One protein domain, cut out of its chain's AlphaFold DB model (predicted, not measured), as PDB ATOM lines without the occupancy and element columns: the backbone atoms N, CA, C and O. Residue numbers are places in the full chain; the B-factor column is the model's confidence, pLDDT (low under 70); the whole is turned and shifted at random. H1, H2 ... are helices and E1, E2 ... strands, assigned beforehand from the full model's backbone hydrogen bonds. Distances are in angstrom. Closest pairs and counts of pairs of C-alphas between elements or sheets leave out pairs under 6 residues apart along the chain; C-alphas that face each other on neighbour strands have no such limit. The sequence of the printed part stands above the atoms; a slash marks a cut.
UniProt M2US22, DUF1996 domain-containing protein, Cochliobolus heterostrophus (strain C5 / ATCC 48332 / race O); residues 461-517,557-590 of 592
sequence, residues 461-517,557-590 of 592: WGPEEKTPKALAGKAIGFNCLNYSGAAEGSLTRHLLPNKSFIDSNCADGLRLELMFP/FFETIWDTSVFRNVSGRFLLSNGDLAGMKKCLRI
ATOM      1  N   TRP A 461      43.143 -14.753 -17.759       89.50
ATOM      2  CA  TRP A 461      42.329 -13.634 -18.246       89.50
ATOM      3  C   TRP A 461      42.318 -13.546 -19.778       89.50
ATOM      4  O   TRP A 461      43.314 -13.186 -20.411       89.50
ATOM      5  N   GLY A 462      41.157 -13.852 -20.366       89.25
ATOM      6  CA  GLY A 462      40.861 -13.629 -21.782       89.25
ATOM      7  C   GLY A 462      40.527 -12.162 -22.113       89.25
ATOM      8  O   GLY A 462      40.593 -11.303 -21.234       89.25
ATOM      9  N   PRO A 463      40.141 -11.862 -23.370       88.88
ATOM     10  CA  PRO A 463      39.864 -10.496 -23.821       88.88
ATOM     11  C   PRO A 463      38.788  -9.760 -23.007       88.88
ATOM     12  O   PRO A 463      38.972  -8.587 -22.701       88.88
ATOM     13  N   GLU A 464      37.714 -10.449 -22.607       87.81
ATOM     14  CA  GLU A 464      36.597  -9.865 -21.840       87.81
ATOM     15  C   GLU A 464      37.056  -9.268 -20.499       87.81
ATOM     16  O   GLU A 464      36.766  -8.112 -20.182       87.81
ATOM     17  N   GLU A 465      37.865 -10.026 -19.750       88.44
ATOM     18  CA  GLU A 465      38.440  -9.627 -18.454       88.44
ATOM     19  C   GLU A 465      39.445  -8.468 -18.581       88.44
ATOM     20  O   GLU A 465      39.787  -7.833 -17.584       88.44
ATOM     21  N   LYS A 466      39.909  -8.193 -19.808       89.69
ATOM     22  CA  LYS A 466      40.868  -7.140 -20.168       89.69
ATOM     23  C   LYS A 466      40.219  -5.948 -20.879       89.69
ATOM     24  O   LYS A 466      40.920  -5.048 -21.338       89.69
ATOM     25  N   THR A 467      38.888  -5.903 -20.958       89.56
ATOM     26  CA  THR A 467      38.167  -4.694 -21.384       89.56
ATOM     27  C   THR A 467      38.340  -3.573 -20.347       89.56
ATOM     28  O   THR A 467      38.438  -3.868 -19.154       89.56
ATOM     29  N   PRO A 468      38.311  -2.279 -20.731       86.25
ATOM     30  CA  PRO A 468      38.448  -1.177 -19.771       86.25
ATOM     31  C   PRO A 468      37.428  -1.235 -18.623       86.25
ATOM     32  O   PRO A 468      37.789  -1.013 -17.471       86.25
ATOM     33  N   LYS A 469      36.174  -1.624 -18.910       83.94
ATOM     34  CA  LYS A 469      35.110  -1.801 -17.903       83.94
ATOM     35  C   LYS A 469      35.400  -2.959 -16.935       83.94
ATOM     36  O   LYS A 469      35.079  -2.842 -15.752       83.94
ATOM     37  N   ALA A 470      36.000  -4.054 -17.408       85.88
ATOM     38  CA  ALA A 470      36.415  -5.161 -16.549       85.88
ATOM     39  C   ALA A 470      37.631  -4.785 -15.692       85.88
ATOM     40  O   ALA A 470      37.582  -4.968 -14.481       85.88
ATOM     41  N   LEU A 471      38.672  -4.188 -16.285       90.25
ATOM     42  CA  LEU A 471      39.879  -3.752 -15.571       90.25
ATOM     43  C   LEU A 471      39.561  -2.711 -14.485       90.25
ATOM     44  O   LEU A 471      40.025  -2.853 -13.359       90.25
ATOM     45  N   ALA A 472      38.696  -1.736 -14.782       86.44
ATOM     46  CA  ALA A 472      38.178  -0.785 -13.799       86.44
ATOM     47  C   ALA A 472      37.378  -1.478 -12.679       86.44
ATOM     48  O   ALA A 472      37.564  -1.183 -11.502       86.44
ATOM     49  N   GLY A 473      36.532  -2.458 -13.015       83.19
ATOM     50  CA  GLY A 473      35.853  -3.290 -12.014       83.19
ATOM     51  C   GLY A 473      36.818  -4.106 -11.146       83.19
ATOM     52  O   GLY A 473      36.543  -4.319  -9.968       83.19
ATOM     53  N   LYS A 474      37.964  -4.518 -11.701       87.69
ATOM     54  CA  LYS A 474      39.026  -5.247 -10.997       87.69
ATOM     55  C   LYS A 474      40.036  -4.350 -10.265       87.69
ATOM     56  O   LYS A 474      40.975  -4.850  -9.659       87.69
ATOM     57  N   ALA A 475      39.856  -3.032 -10.289       89.19
ATOM     58  CA  ALA A 475      40.731  -2.085  -9.601       89.19
ATOM     59  C   ALA A 475      40.312  -1.784  -8.148       89.19
ATOM     60  O   ALA A 475      40.989  -1.024  -7.456       89.19
ATOM     61  N   ILE A 476      39.205  -2.379  -7.689       86.56
ATOM     62  CA  ILE A 476      38.666  -2.246  -6.331       86.56
ATOM     63  C   ILE A 476      38.729  -3.617  -5.650       86.56
ATOM     64  O   ILE A 476      38.083  -4.557  -6.108       86.56
ATOM     65  N   GLY A 477      39.490  -3.732  -4.561       87.50
ATOM     66  CA  GLY A 477      39.668  -4.978  -3.809       87.50
ATOM     67  C   GLY A 477      38.999  -4.967  -2.430       87.50
ATOM     68  O   GLY A 477      38.929  -3.936  -1.758       87.50
ATOM     69  N   PHE A 478      38.535  -6.138  -1.996       88.81
ATOM     70  CA  PHE A 478      37.914  -6.398  -0.691       88.81
ATOM     71  C   PHE A 478      38.523  -7.651  -0.042       88.81
ATOM     72  O   PHE A 478      37.827  -8.624   0.267       88.81
ATOM     73  N   ASN A 479      39.845  -7.649   0.112       90.81
ATOM     74  CA  ASN A 479      40.599  -8.804   0.579       90.81
ATOM     75  C   ASN A 479      40.413  -9.073   2.078       90.81
ATOM     76  O   ASN A 479      40.297  -8.177   2.916       90.81
ATOM     77  N   CYS A 480      40.451 -10.352   2.413       90.75
ATOM     78  CA  CYS A 480      40.264 -10.892   3.745       90.75
ATOM     79  C   CYS A 480      41.621 -11.043   4.454       90.75
ATOM     80  O   CYS A 480      42.505 -11.739   3.951       90.75
ATOM     81  N   LEU A 481      41.811 -10.409   5.618       92.50
ATOM     82  CA  LEU A 481      43.055 -10.540   6.382       92.50
ATOM     83  C   LEU A 481      42.963 -11.689   7.383       92.50
ATOM     84  O   LEU A 481      42.073 -11.740   8.235       92.50
ATOM     85  N   ASN A 482      43.920 -12.606   7.274       91.62
ATOM     86  CA  ASN A 482      44.118 -13.699   8.210       91.62
ATOM     87  C   ASN A 482      45.606 -14.067   8.254       91.62
ATOM     88  O   ASN A 482      46.089 -14.858   7.444       91.62
ATOM     89  N   TYR A 483      46.338 -13.492   9.204       89.38
ATOM     90  CA  TYR A 483      47.776 -13.710   9.371       89.38
ATOM     91  C   TYR A 483      48.118 -15.110   9.919       89.38
ATOM     92  O   TYR A 483      49.290 -15.483   9.948       89.38
ATOM     93  N   SER A 484      47.114 -15.899  10.325       89.69
ATOM     94  CA  SER A 484      47.270 -17.320  10.676       89.69
ATOM     95  C   SER A 484      47.061 -18.281   9.494       89.69
ATOM     96  O   SER A 484      47.339 -19.474   9.620       89.69
ATOM     97  N   GLY A 485      46.568 -17.776   8.357       85.50
ATOM     98  CA  GLY A 485      46.232 -18.549   7.162       85.50
ATOM     99  C   GLY A 485      47.119 -18.238   5.953       85.50
ATOM    100  O   GLY A 485      48.205 -17.673   6.067       85.50
ATOM    101  N   ALA A 486      46.640 -18.610   4.762       83.62
ATOM    102  CA  ALA A 486      47.224 -18.146   3.507       83.62
ATOM    103  C   ALA A 486      46.754 -16.708   3.223       83.62
ATOM    104  O   ALA A 486      45.554 -16.441   3.234       83.62
ATOM    105  N   ALA A 487      47.693 -15.794   2.968       81.25
ATOM    106  CA  ALA A 487      47.379 -14.398   2.678       81.25
ATOM    107  C   ALA A 487      46.782 -14.221   1.270       81.25
ATOM    108  O   ALA A 487      47.265 -14.810   0.302       81.25
ATOM    109  N   GLU A 488      45.768 -13.361   1.146       86.81
ATOM    110  CA  GLU A 488      45.183 -12.984  -0.145       86.81
ATOM    111  C   GLU A 488      46.035 -11.893  -0.821       86.81
ATOM    112  O   GLU A 488      46.270 -10.824  -0.249       86.81
ATOM    113  N   GLY A 489      46.509 -12.155  -2.044       85.75
ATOM    114  CA  GLY A 489      47.279 -11.187  -2.834       85.75
ATOM    115  C   GLY A 489      46.414 -10.006  -3.280       85.75
ATOM    116  O   GLY A 489      45.215 -10.174  -3.486       85.75
ATOM    117  N   SER A 490      46.988  -8.810  -3.412       88.56
ATOM    118  CA  SER A 490      46.234  -7.601  -3.779       88.56
ATOM    119  C   SER A 490      45.379  -7.798  -5.038       88.56
ATOM    120  O   SER A 490      45.822  -8.431  -5.995       88.56
ATOM    121  N   LEU A 491      44.157  -7.261  -5.013       87.12
ATOM    122  CA  LEU A 491      43.115  -7.413  -6.032       87.12
ATOM    123  C   LEU A 491      42.749  -8.893  -6.291       87.12
ATOM    124  O   LEU A 491      42.687  -9.357  -7.430       87.12
ATOM    125  N   THR A 492      42.517  -9.659  -5.213       85.69
ATOM    126  CA  THR A 492      41.985 -11.037  -5.300       85.69
ATOM    127  C   THR A 492      40.455 -11.063  -5.327       85.69
ATOM    128  O   THR A 492      39.886 -11.946  -5.965       85.69
ATOM    129  N   ARG A 493      39.778 -10.135  -4.630       85.00
ATOM    130  CA  ARG A 493      38.311 -10.135  -4.467       85.00
ATOM    131  C   ARG A 493      37.696  -8.809  -4.870       85.00
ATOM    132  O   ARG A 493      37.928  -7.811  -4.194       85.00
ATOM    133  N   HIS A 494      36.845  -8.810  -5.892       84.50
ATOM    134  CA  HIS A 494      36.299  -7.569  -6.460       84.50
ATOM    135  C   HIS A 494      34.861  -7.239  -6.014       84.50
ATOM    136  O   HIS A 494      34.278  -6.253  -6.462       84.50
ATOM    137  N   LEU A 495      34.290  -8.028  -5.094       81.25
ATOM    138  CA  LEU A 495      33.054  -7.712  -4.367       81.25
ATOM    139  C   LEU A 495      33.275  -7.780  -2.852       81.25
ATOM    140  O   LEU A 495      33.955  -8.679  -2.359       81.25
ATOM    141  N   LEU A 496      32.613  -6.885  -2.110       83.69
ATOM    142  CA  LEU A 496      32.553  -6.902  -0.645       83.69
ATOM    143  C   LEU A 496      31.918  -8.221  -0.146       83.69
ATOM    144  O   LEU A 496      30.731  -8.447  -0.406       83.69
ATOM    145  N   PRO A 497      32.646  -9.089   0.588       84.00
ATOM    146  CA  PRO A 497      32.091 -10.362   1.033       84.00
ATOM    147  C   PRO A 497      30.957 -10.190   2.053       84.00
ATOM    148  O   PRO A 497      30.881  -9.210   2.796       84.00
ATOM    149  N   ASN A 498      30.061 -11.178   2.128       86.50
ATOM    150  CA  ASN A 498      28.966 -11.146   3.097       86.50
ATOM    151  C   ASN A 498      29.470 -11.341   4.547       86.50
ATOM    152  O   ASN A 498      30.545 -11.894   4.782       86.50
ATOM    153  N   LYS A 499      28.657 -10.932   5.532       87.31
ATOM    154  CA  LYS A 499      29.006 -10.971   6.966       87.31
ATOM    155  C   LYS A 499      29.481 -12.352   7.442       87.31
ATOM    156  O   LYS A 499      30.473 -12.413   8.154       87.31
ATOM    157  N   SER A 500      28.837 -13.440   7.007       89.81
ATOM    158  CA  SER A 500      29.208 -14.812   7.395       89.81
ATOM    159  C   SER A 500      30.598 -15.201   6.879       89.81
ATOM    160  O   SER A 500      31.402 -15.778   7.614       89.81
ATOM    161  N   PHE A 501      30.923 -14.815   5.638       89.94
ATOM    162  CA  PHE A 501      32.265 -15.000   5.086       89.94
ATOM    163  C   PHE A 501      33.309 -14.190   5.869       89.94
ATOM    164  O   PHE A 501      34.340 -14.747   6.247       89.94
ATOM    165  N   ILE A 502      33.027 -12.912   6.150       91.25
ATOM    166  CA  ILE A 502      33.937 -12.026   6.895       91.25
ATOM    167  C   ILE A 502      34.202 -12.570   8.304       91.25
ATOM    168  O   ILE A 502      35.354 -12.696   8.708       91.25
ATOM    169  N   ASP A 503      33.151 -12.958   9.028       91.62
ATOM    170  CA  ASP A 503      33.256 -13.470  10.397       91.62
ATOM    171  C   ASP A 503      34.106 -14.742  10.487       91.62
ATOM    172  O   ASP A 503      34.877 -14.898  11.441       91.62
ATOM    173  N   SER A 504      33.966 -15.626   9.494       91.06
ATOM    174  CA  SER A 504      34.600 -16.949   9.460       91.06
ATOM    175  C   SER A 504      36.049 -16.919   8.975       91.06
ATOM    176  O   SER A 504      36.870 -17.678   9.479       91.06
ATOM    177  N   ASN A 505      36.370 -16.062   7.997       90.25
ATOM    178  CA  ASN A 505      37.666 -16.087   7.311       90.25
ATOM    179  C   ASN A 505      38.579 -14.924   7.719       90.25
ATOM    180  O   ASN A 505      39.788 -15.119   7.840       90.25
ATOM    181  N   CYS A 506      38.019 -13.731   7.950       92.38
ATOM    182  CA  CYS A 506      38.780 -12.486   8.071       92.38
ATOM    183  C   CYS A 506      39.124 -12.216   9.540       92.38
ATOM    184  O   CYS A 506      38.543 -11.354  10.206       92.38
ATOM    185  N   ALA A 507      40.026 -13.051  10.065       91.88
ATOM    186  CA  ALA A 507      40.451 -13.057  11.460       91.88
ATOM    187  C   ALA A 507      40.974 -11.691  11.932       91.88
ATOM    188  O   ALA A 507      40.586 -11.253  13.015       91.88
ATOM    189  N   ASP A 508      41.764 -11.026  11.086       92.81
ATOM    190  CA  ASP A 508      42.507  -9.793  11.371       92.81
ATOM    191  C   ASP A 508      41.915  -8.557  10.658       92.81
ATOM    192  O   ASP A 508      42.553  -7.509  10.564       92.81
ATOM    193  N   GLY A 509      40.684  -8.669  10.144       92.25
ATOM    194  CA  GLY A 509      39.959  -7.579   9.487       92.25
ATOM    195  C   GLY A 509      39.837  -7.701   7.964       92.25
ATOM    196  O   GLY A 509      40.188  -8.710   7.355       92.25
ATOM    197  N   LEU A 510      39.306  -6.653   7.342       91.81
ATOM    198  CA  LEU A 510      39.051  -6.555   5.906       91.81
ATOM    199  C   LEU A 510      39.907  -5.431   5.311       91.81
ATOM    200  O   LEU A 510      39.831  -4.287   5.763       91.81
ATOM    201  N   ARG A 511      40.703  -5.737   4.285       92.94
ATOM    202  CA  ARG A 511      41.504  -4.758   3.547       92.94
ATOM    203  C   ARG A 511      40.727  -4.298   2.318       92.94
ATOM    204  O   ARG A 511      40.484  -5.076   1.400       92.94
ATOM    205  N   LEU A 512      40.326  -3.032   2.324       89.31
ATOM    206  CA  LEU A 512      39.796  -2.357   1.144       89.31
ATOM    207  C   LEU A 512      40.968  -1.800   0.343       89.31
ATOM    208  O   LEU A 512      41.883  -1.209   0.915       89.31
ATOM    209  N   GLU A 513      40.929  -1.992  -0.965       88.94
ATOM    210  CA  GLU A 513      42.042  -1.715  -1.867       88.94
ATOM    211  C   GLU A 513      41.550  -0.899  -3.061       88.94
ATOM    212  O   GLU A 513      40.502  -1.202  -3.631       88.94
ATOM    213  N   LEU A 514      42.307   0.126  -3.447       88.69
ATOM    214  CA  LEU A 514      42.039   0.957  -4.617       88.69
ATOM    215  C   LEU A 514      43.318   1.082  -5.445       88.69
ATOM    216  O   LEU A 514      44.306   1.660  -4.992       88.69
ATOM    217  N   MET A 515      43.286   0.549  -6.662       90.50
ATOM    218  CA  MET A 515      44.323   0.741  -7.670       90.50
ATOM    219  C   MET A 515      43.878   1.829  -8.646       90.50
ATOM    220  O   MET A 515      42.795   1.753  -9.227       90.50
ATOM    221  N   PHE A 516      44.714   2.834  -8.866       90.50
ATOM    222  CA  PHE A 516      44.450   3.861  -9.872       90.50
ATOM    223  C   PHE A 516      44.951   3.428 -11.262       90.50
ATOM    224  O   PHE A 516      45.832   2.567 -11.365       90.50
ATOM    225  N   PRO A 517      44.420   4.021 -12.345       90.62
ATOM    226  CA  PRO A 517      44.997   3.896 -13.680       90.62
ATOM    227  C   PRO A 517      46.509   4.195 -13.680       90.62
ATOM    228  O   PRO A 517      46.967   5.114 -13.006       90.62
ATOM    229  N   PHE A 557      48.520   2.742  -5.436       89.06
ATOM    230  CA  PHE A 557      47.785   1.658  -4.787       89.06
ATOM    231  C   PHE A 557      47.531   2.026  -3.324       89.06
ATOM    232  O   PHE A 557      48.468   2.283  -2.568       89.06
ATOM    233  N   PHE A 558      46.258   2.141  -2.952       85.88
ATOM    234  CA  PHE A 558      45.807   2.628  -1.651       85.88
ATOM    235  C   PHE A 558      45.120   1.487  -0.895       85.88
ATOM    236  O   PHE A 558      44.123   0.939  -1.367       85.88
ATOM    237  N   GLU A 559      45.616   1.162   0.298       90.19
ATOM    238  CA  GLU A 559      45.049   0.134   1.177       90.19
ATOM    239  C   GLU A 559      44.461   0.773   2.442       90.19
ATOM    240  O   GLU A 559      45.134   1.545   3.126       90.19
ATOM    241  N   THR A 560      43.226   0.413   2.799       88.75
ATOM    242  CA  THR A 560      42.601   0.780   4.079       88.75
ATOM    243  C   THR A 560      42.152  -0.484   4.805       88.75
ATOM    244  O   THR A 560      41.247  -1.186   4.351       88.75
ATOM    245  N   ILE A 561      42.771  -0.772   5.951       91.06
ATOM    246  CA  ILE A 561      42.437  -1.929   6.789       91.06
ATOM    247  C   ILE A 561      41.336  -1.551   7.781       91.06
ATOM    248  O   ILE A 561      41.473  -0.599   8.550       91.06
ATOM    249  N   TRP A 562      40.261  -2.335   7.787       90.31
ATOM    250  CA  TRP A 562      39.135  -2.214   8.705       90.31
ATOM    251  C   TRP A 562      39.106  -3.408   9.648       90.31
ATOM    252  O   TRP A 562      38.921  -4.540   9.204       90.31
ATOM    253  N   ASP A 563      39.226  -3.168  10.954       92.38
ATOM    254  CA  ASP A 563      38.982  -4.212  11.950       92.38
ATOM    255  C   ASP A 563      37.484  -4.563  11.971       92.38
ATOM    256  O   ASP A 563      36.658  -3.932  12.632       92.38
ATOM    257  N   THR A 564      37.128  -5.582  11.192       90.69
ATOM    258  CA  THR A 564      35.795  -6.185  11.186       90.69
ATOM    259  C   THR A 564      35.620  -7.216  12.304       90.69
ATOM    260  O   THR A 564      34.488  -7.616  12.582       90.69
ATOM    261  N   SER A 565      36.706  -7.644  12.961       87.62
ATOM    262  CA  SER A 565      36.715  -8.749  13.928       87.62
ATOM    263  C   SER A 565      35.935  -8.406  15.202       87.62
ATOM    264  O   SER A 565      35.184  -9.244  15.712       87.62
ATOM    265  N   VAL A 566      35.994  -7.143  15.645       89.88
ATOM    266  CA  VAL A 566      35.220  -6.616  16.787       89.88
ATOM    267  C   VAL A 566      33.703  -6.723  16.595       89.88
ATOM    268  O   VAL A 566      32.950  -6.718  17.568       89.88
ATOM    269  N   PHE A 567      33.236  -6.876  15.352       89.81
ATOM    270  CA  PHE A 567      31.823  -7.048  15.018       89.81
ATOM    271  C   PHE A 567      31.415  -8.511  14.787       89.81
ATOM    272  O   PHE A 567      30.255  -8.749  14.439       89.81
ATOM    273  N   ARG A 568      32.300  -9.501  14.995       87.44
ATOM    274  CA  ARG A 568      32.007 -10.933  14.762       87.44
ATOM    275  C   ARG A 568      30.700 -11.379  15.428       87.44
ATOM    276  O   ARG A 568      29.825 -11.928  14.770       87.44
ATOM    277  N   ASN A 569      30.501 -11.007  16.693       87.12
ATOM    278  CA  ASN A 569      29.303 -11.354  17.470       87.12
ATOM    279  C   ASN A 569      28.119 -10.374  17.285       87.12
ATOM    280  O   ASN A 569      27.159 -10.413  18.054       87.12
ATOM    281  N   VAL A 570      28.168  -9.475  16.293       88.12
ATOM    282  CA  VAL A 570      27.140  -8.453  16.028       88.12
ATOM    283  C   VAL A 570      26.387  -8.770  14.735       88.12
ATOM    284  O   VAL A 570      26.954  -8.750  13.642       88.12
ATOM    285  N   SER A 571      25.078  -9.014  14.844       85.81
ATOM    286  CA  SER A 571      24.202  -9.261  13.693       85.81
ATOM    287  C   SER A 571      23.993  -7.994  12.851       85.81
ATOM    288  O   SER A 571      23.456  -6.996  13.340       85.81
ATOM    289  N   GLY A 572      24.356  -8.052  11.568       83.88
ATOM    290  CA  GLY A 572      24.182  -6.963  10.604       83.88
ATOM    291  C   GLY A 572      24.855  -7.264   9.262       83.88
ATOM    292  O   GLY A 572      25.267  -8.396   9.014       83.88
ATOM    293  N   ARG A 573      24.991  -6.245   8.408       81.00
ATOM    294  CA  ARG A 573      25.787  -6.292   7.164       81.00
ATOM    295  C   ARG A 573      26.755  -5.110   7.090       81.00
ATOM    296  O   ARG A 573      26.406  -4.031   7.566       81.00
ATOM    297  N   PHE A 574      27.938  -5.302   6.511       82.19
ATOM    298  CA  PHE A 574      28.860  -4.202   6.205       82.19
ATOM    299  C   PHE A 574      28.428  -3.487   4.922       82.19
ATOM    300  O   PHE A 574      27.966  -4.149   3.998       82.19
ATOM    301  N   LEU A 575      28.573  -2.160   4.880       76.81
ATOM    302  CA  LEU A 575      28.244  -1.304   3.734       76.81
ATOM    303  C   LEU A 575      29.288  -0.208   3.546       76.81
ATOM    304  O   LEU A 575      29.735   0.372   4.533       76.81
ATOM    305  N   LEU A 576      29.596   0.138   2.295       75.19
ATOM    306  CA  LEU A 576      30.379   1.332   1.974       75.19
ATOM    307  C   LEU A 576      29.568   2.615   2.174       75.19
ATOM    308  O   LEU A 576      28.340   2.640   2.066       75.19
ATOM    309  N   SER A 577      30.270   3.721   2.406       66.56
ATOM    310  CA  SER A 577      29.667   5.024   2.665       66.56
ATOM    311  C   SER A 577      28.932   5.650   1.481       66.56
ATOM    312  O   SER A 577      28.167   6.587   1.713       66.56
ATOM    313  N   ASN A 578      29.143   5.150   0.261       60.91
ATOM    314  CA  ASN A 578      28.956   5.934  -0.960       60.91
ATOM    315  C   ASN A 578      27.659   5.634  -1.737       60.91
ATOM    316  O   ASN A 578      27.417   6.321  -2.722       60.91
ATOM    317  N   GLY A 579      26.805   4.680  -1.318       52.31
ATOM    318  CA  GLY A 579      25.501   4.531  -1.993       52.31
ATOM    319  C   GLY A 579      24.655   3.254  -1.859       52.31
ATOM    320  O   GLY A 579      23.691   3.153  -2.612       52.31
ATOM    321  N   ASP A 580      24.910   2.288  -0.961       51.44
ATOM    322  CA  ASP A 580      23.911   1.211  -0.754       51.44
ATOM    323  C   ASP A 580      22.660   1.795  -0.068       51.44
ATOM    324  O   ASP A 580      22.660   2.102   1.127       51.44
ATOM    325  N   LEU A 581      21.601   1.978  -0.861       42.97
ATOM    326  CA  LEU A 581      20.363   2.655  -0.467       42.97
ATOM    327  C   LEU A 581      19.460   1.838   0.469       42.97
ATOM    328  O   LEU A 581      18.493   2.386   1.000       42.97
ATOM    329  N   ALA A 582      19.743   0.556   0.724       38.28
ATOM    330  CA  ALA A 582      18.915  -0.273   1.599       38.28
ATOM    331  C   ALA A 582      19.234  -0.022   3.089       38.28
ATOM    332  O   ALA A 582      19.663  -0.908   3.836       38.28
ATOM    333  N   GLY A 583      18.965   1.208   3.541       40.28
ATOM    334  CA  GLY A 583      19.062   1.687   4.926       40.28
ATOM    335  C   GLY A 583      18.014   1.105   5.884       40.28
ATOM    336  O   GLY A 583      17.566   1.790   6.800       40.28
ATOM    337  N   MET A 584      17.601  -0.148   5.677       37.97
ATOM    338  CA  MET A 584      16.647  -0.871   6.518       37.97
ATOM    339  C   MET A 584      17.275  -2.176   7.021       37.97
ATOM    340  O   MET A 584      17.791  -2.967   6.233       37.97
ATOM    341  N   LYS A 585      17.166  -2.418   8.339       39.69
ATOM    342  CA  LYS A 585      17.940  -3.387   9.157       39.69
ATOM    343  C   LYS A 585      19.357  -2.891   9.515       39.69
ATOM    344  O   LYS A 585      19.908  -1.994   8.884       39.69
ATOM    345  N   LYS A 586      19.920  -3.444  10.599       49.62
ATOM    346  CA  LYS A 586      21.181  -2.989  11.221       49.62
ATOM    347  C   LYS A 586      22.366  -3.142  10.256       49.62
ATOM    348  O   LYS A 586      22.708  -4.262   9.876       49.62
ATOM    349  N   CYS A 587      23.003  -2.030   9.903       52.72
ATOM    350  CA  CYS A 587      24.156  -1.994   9.005       52.72
ATOM    351  C   CYS A 587      25.378  -1.375   9.698       52.72
ATOM    352  O   CYS A 587      25.247  -0.446  10.494       52.72
ATOM    353  N   LEU A 588      26.561  -1.890   9.374       55.56
ATOM    354  CA  LEU A 588      27.864  -1.416   9.829       55.56
ATOM    355  C   LEU A 588      28.489  -0.615   8.681       55.56
ATOM    356  O   LEU A 588      28.885  -1.185   7.663       55.56
ATOM    357  N   ARG A 589      28.510   0.716   8.804       54.97
ATOM    358  CA  ARG A 589      28.974   1.611   7.735       54.97
ATOM    359  C   ARG A 589      30.494   1.756   7.781       54.97
ATOM    360  O   ARG A 589      31.023   2.428   8.661       54.97
ATOM    361  N   ILE A 590      31.164   1.163   6.803       58.09
ATOM    362  CA  ILE A 590      32.550   1.460   6.452       58.09
ATOM    363  C   ILE A 590      32.560   2.827   5.760       58.09
ATOM    364  O   ILE A 590      31.728   3.082   4.885       58.09
TER     365      ILE A 590
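This is residues 461 to 517 and 557 to 590 of the 592 residues of the protein "DUF1996 domain-containing protein" of Cochliobolus heterostrophus (strain C5 / ATCC 48332 / race O) (UniProt M2US22). A small antiparallel sheet of three strands, E1, E2 and E3, has the short helix H1 beyond the end where E1 begins and the short helix H2 at the end where E1 stops. A separate two-strand parallel pair, E4 and E5, lies off to the side near H2, and residues 481 to 498 make a wide loop with no named element. The printed part has 91 residues, with two named helices and five named strands in the order H1 E1 H2 E2 E3 E4 E5; its class is mixed, helices and strands, with only 38 residues in named elements, under half. It is only just compact, close to loose, with a radius of gyration of the C-alphas of 14.2 A, and spans 42 by 35 by 21 A.

H1, residues 468 to 473, is not on the sheet of three strands, and a tight link joins it to E1, residues 476 to 480. E1 is an edge strand and the antiparallel neighbour of E2, residues 510 to 515, at 155 degrees, with N 477 and O 513 2.9 A apart, within hydrogen-bond range. H2, residues 499 to 505, only just is on this sheet, which it only grazes with its residues 501 to 505; the closest C-alphas of E1 and H2, those of Cys 480 and Asn 505, are 6.8 A apart. E2, the inner strand, is antiparallel to E3, residues 557 to 562, at 163 degrees, with N 512 and O 560 2.9 A apart, within range. E4, residues 573 to 576, and E5, residues 587 to 590, are parallel neighbours at 35 degrees, with N 588 and O 573 2.8 A apart, within range. The closest C-alphas of H2 and E4, those of Lys 499 and Arg 573, are 5.7 A apart. E1 and E4 are apart, and so are H1 and H2. In H1 and H2 every O i to N i+4 pair is within hydrogen-bond range.

H1 begins at C-alpha 468, (38.448, -1.177, -19.771), and is 8.4 A long; E1 is 13.4 A and H2 10.1 A. E2 is 16.3 A, from C-alpha 510 at (39.051, -6.555, 5.906), and E3 is 16.5 A. E4 is 10.3 A, and E5, 9.4 A, ends at C-alpha 590, (32.550, 1.460, 6.452).

The two C-alphas farthest apart, those of Pro 463 and Asn 569, are 42.6 A apart. Residues 518 to 556 are not printed, and C-alphas 517 and 557 are 9.6 A apart across the cut. Of the links that are printed whole, E1 to H2 is long, with 18 residues. The mean pLDDT of the printed part is 82.1; residues 577 to 590 are under 70.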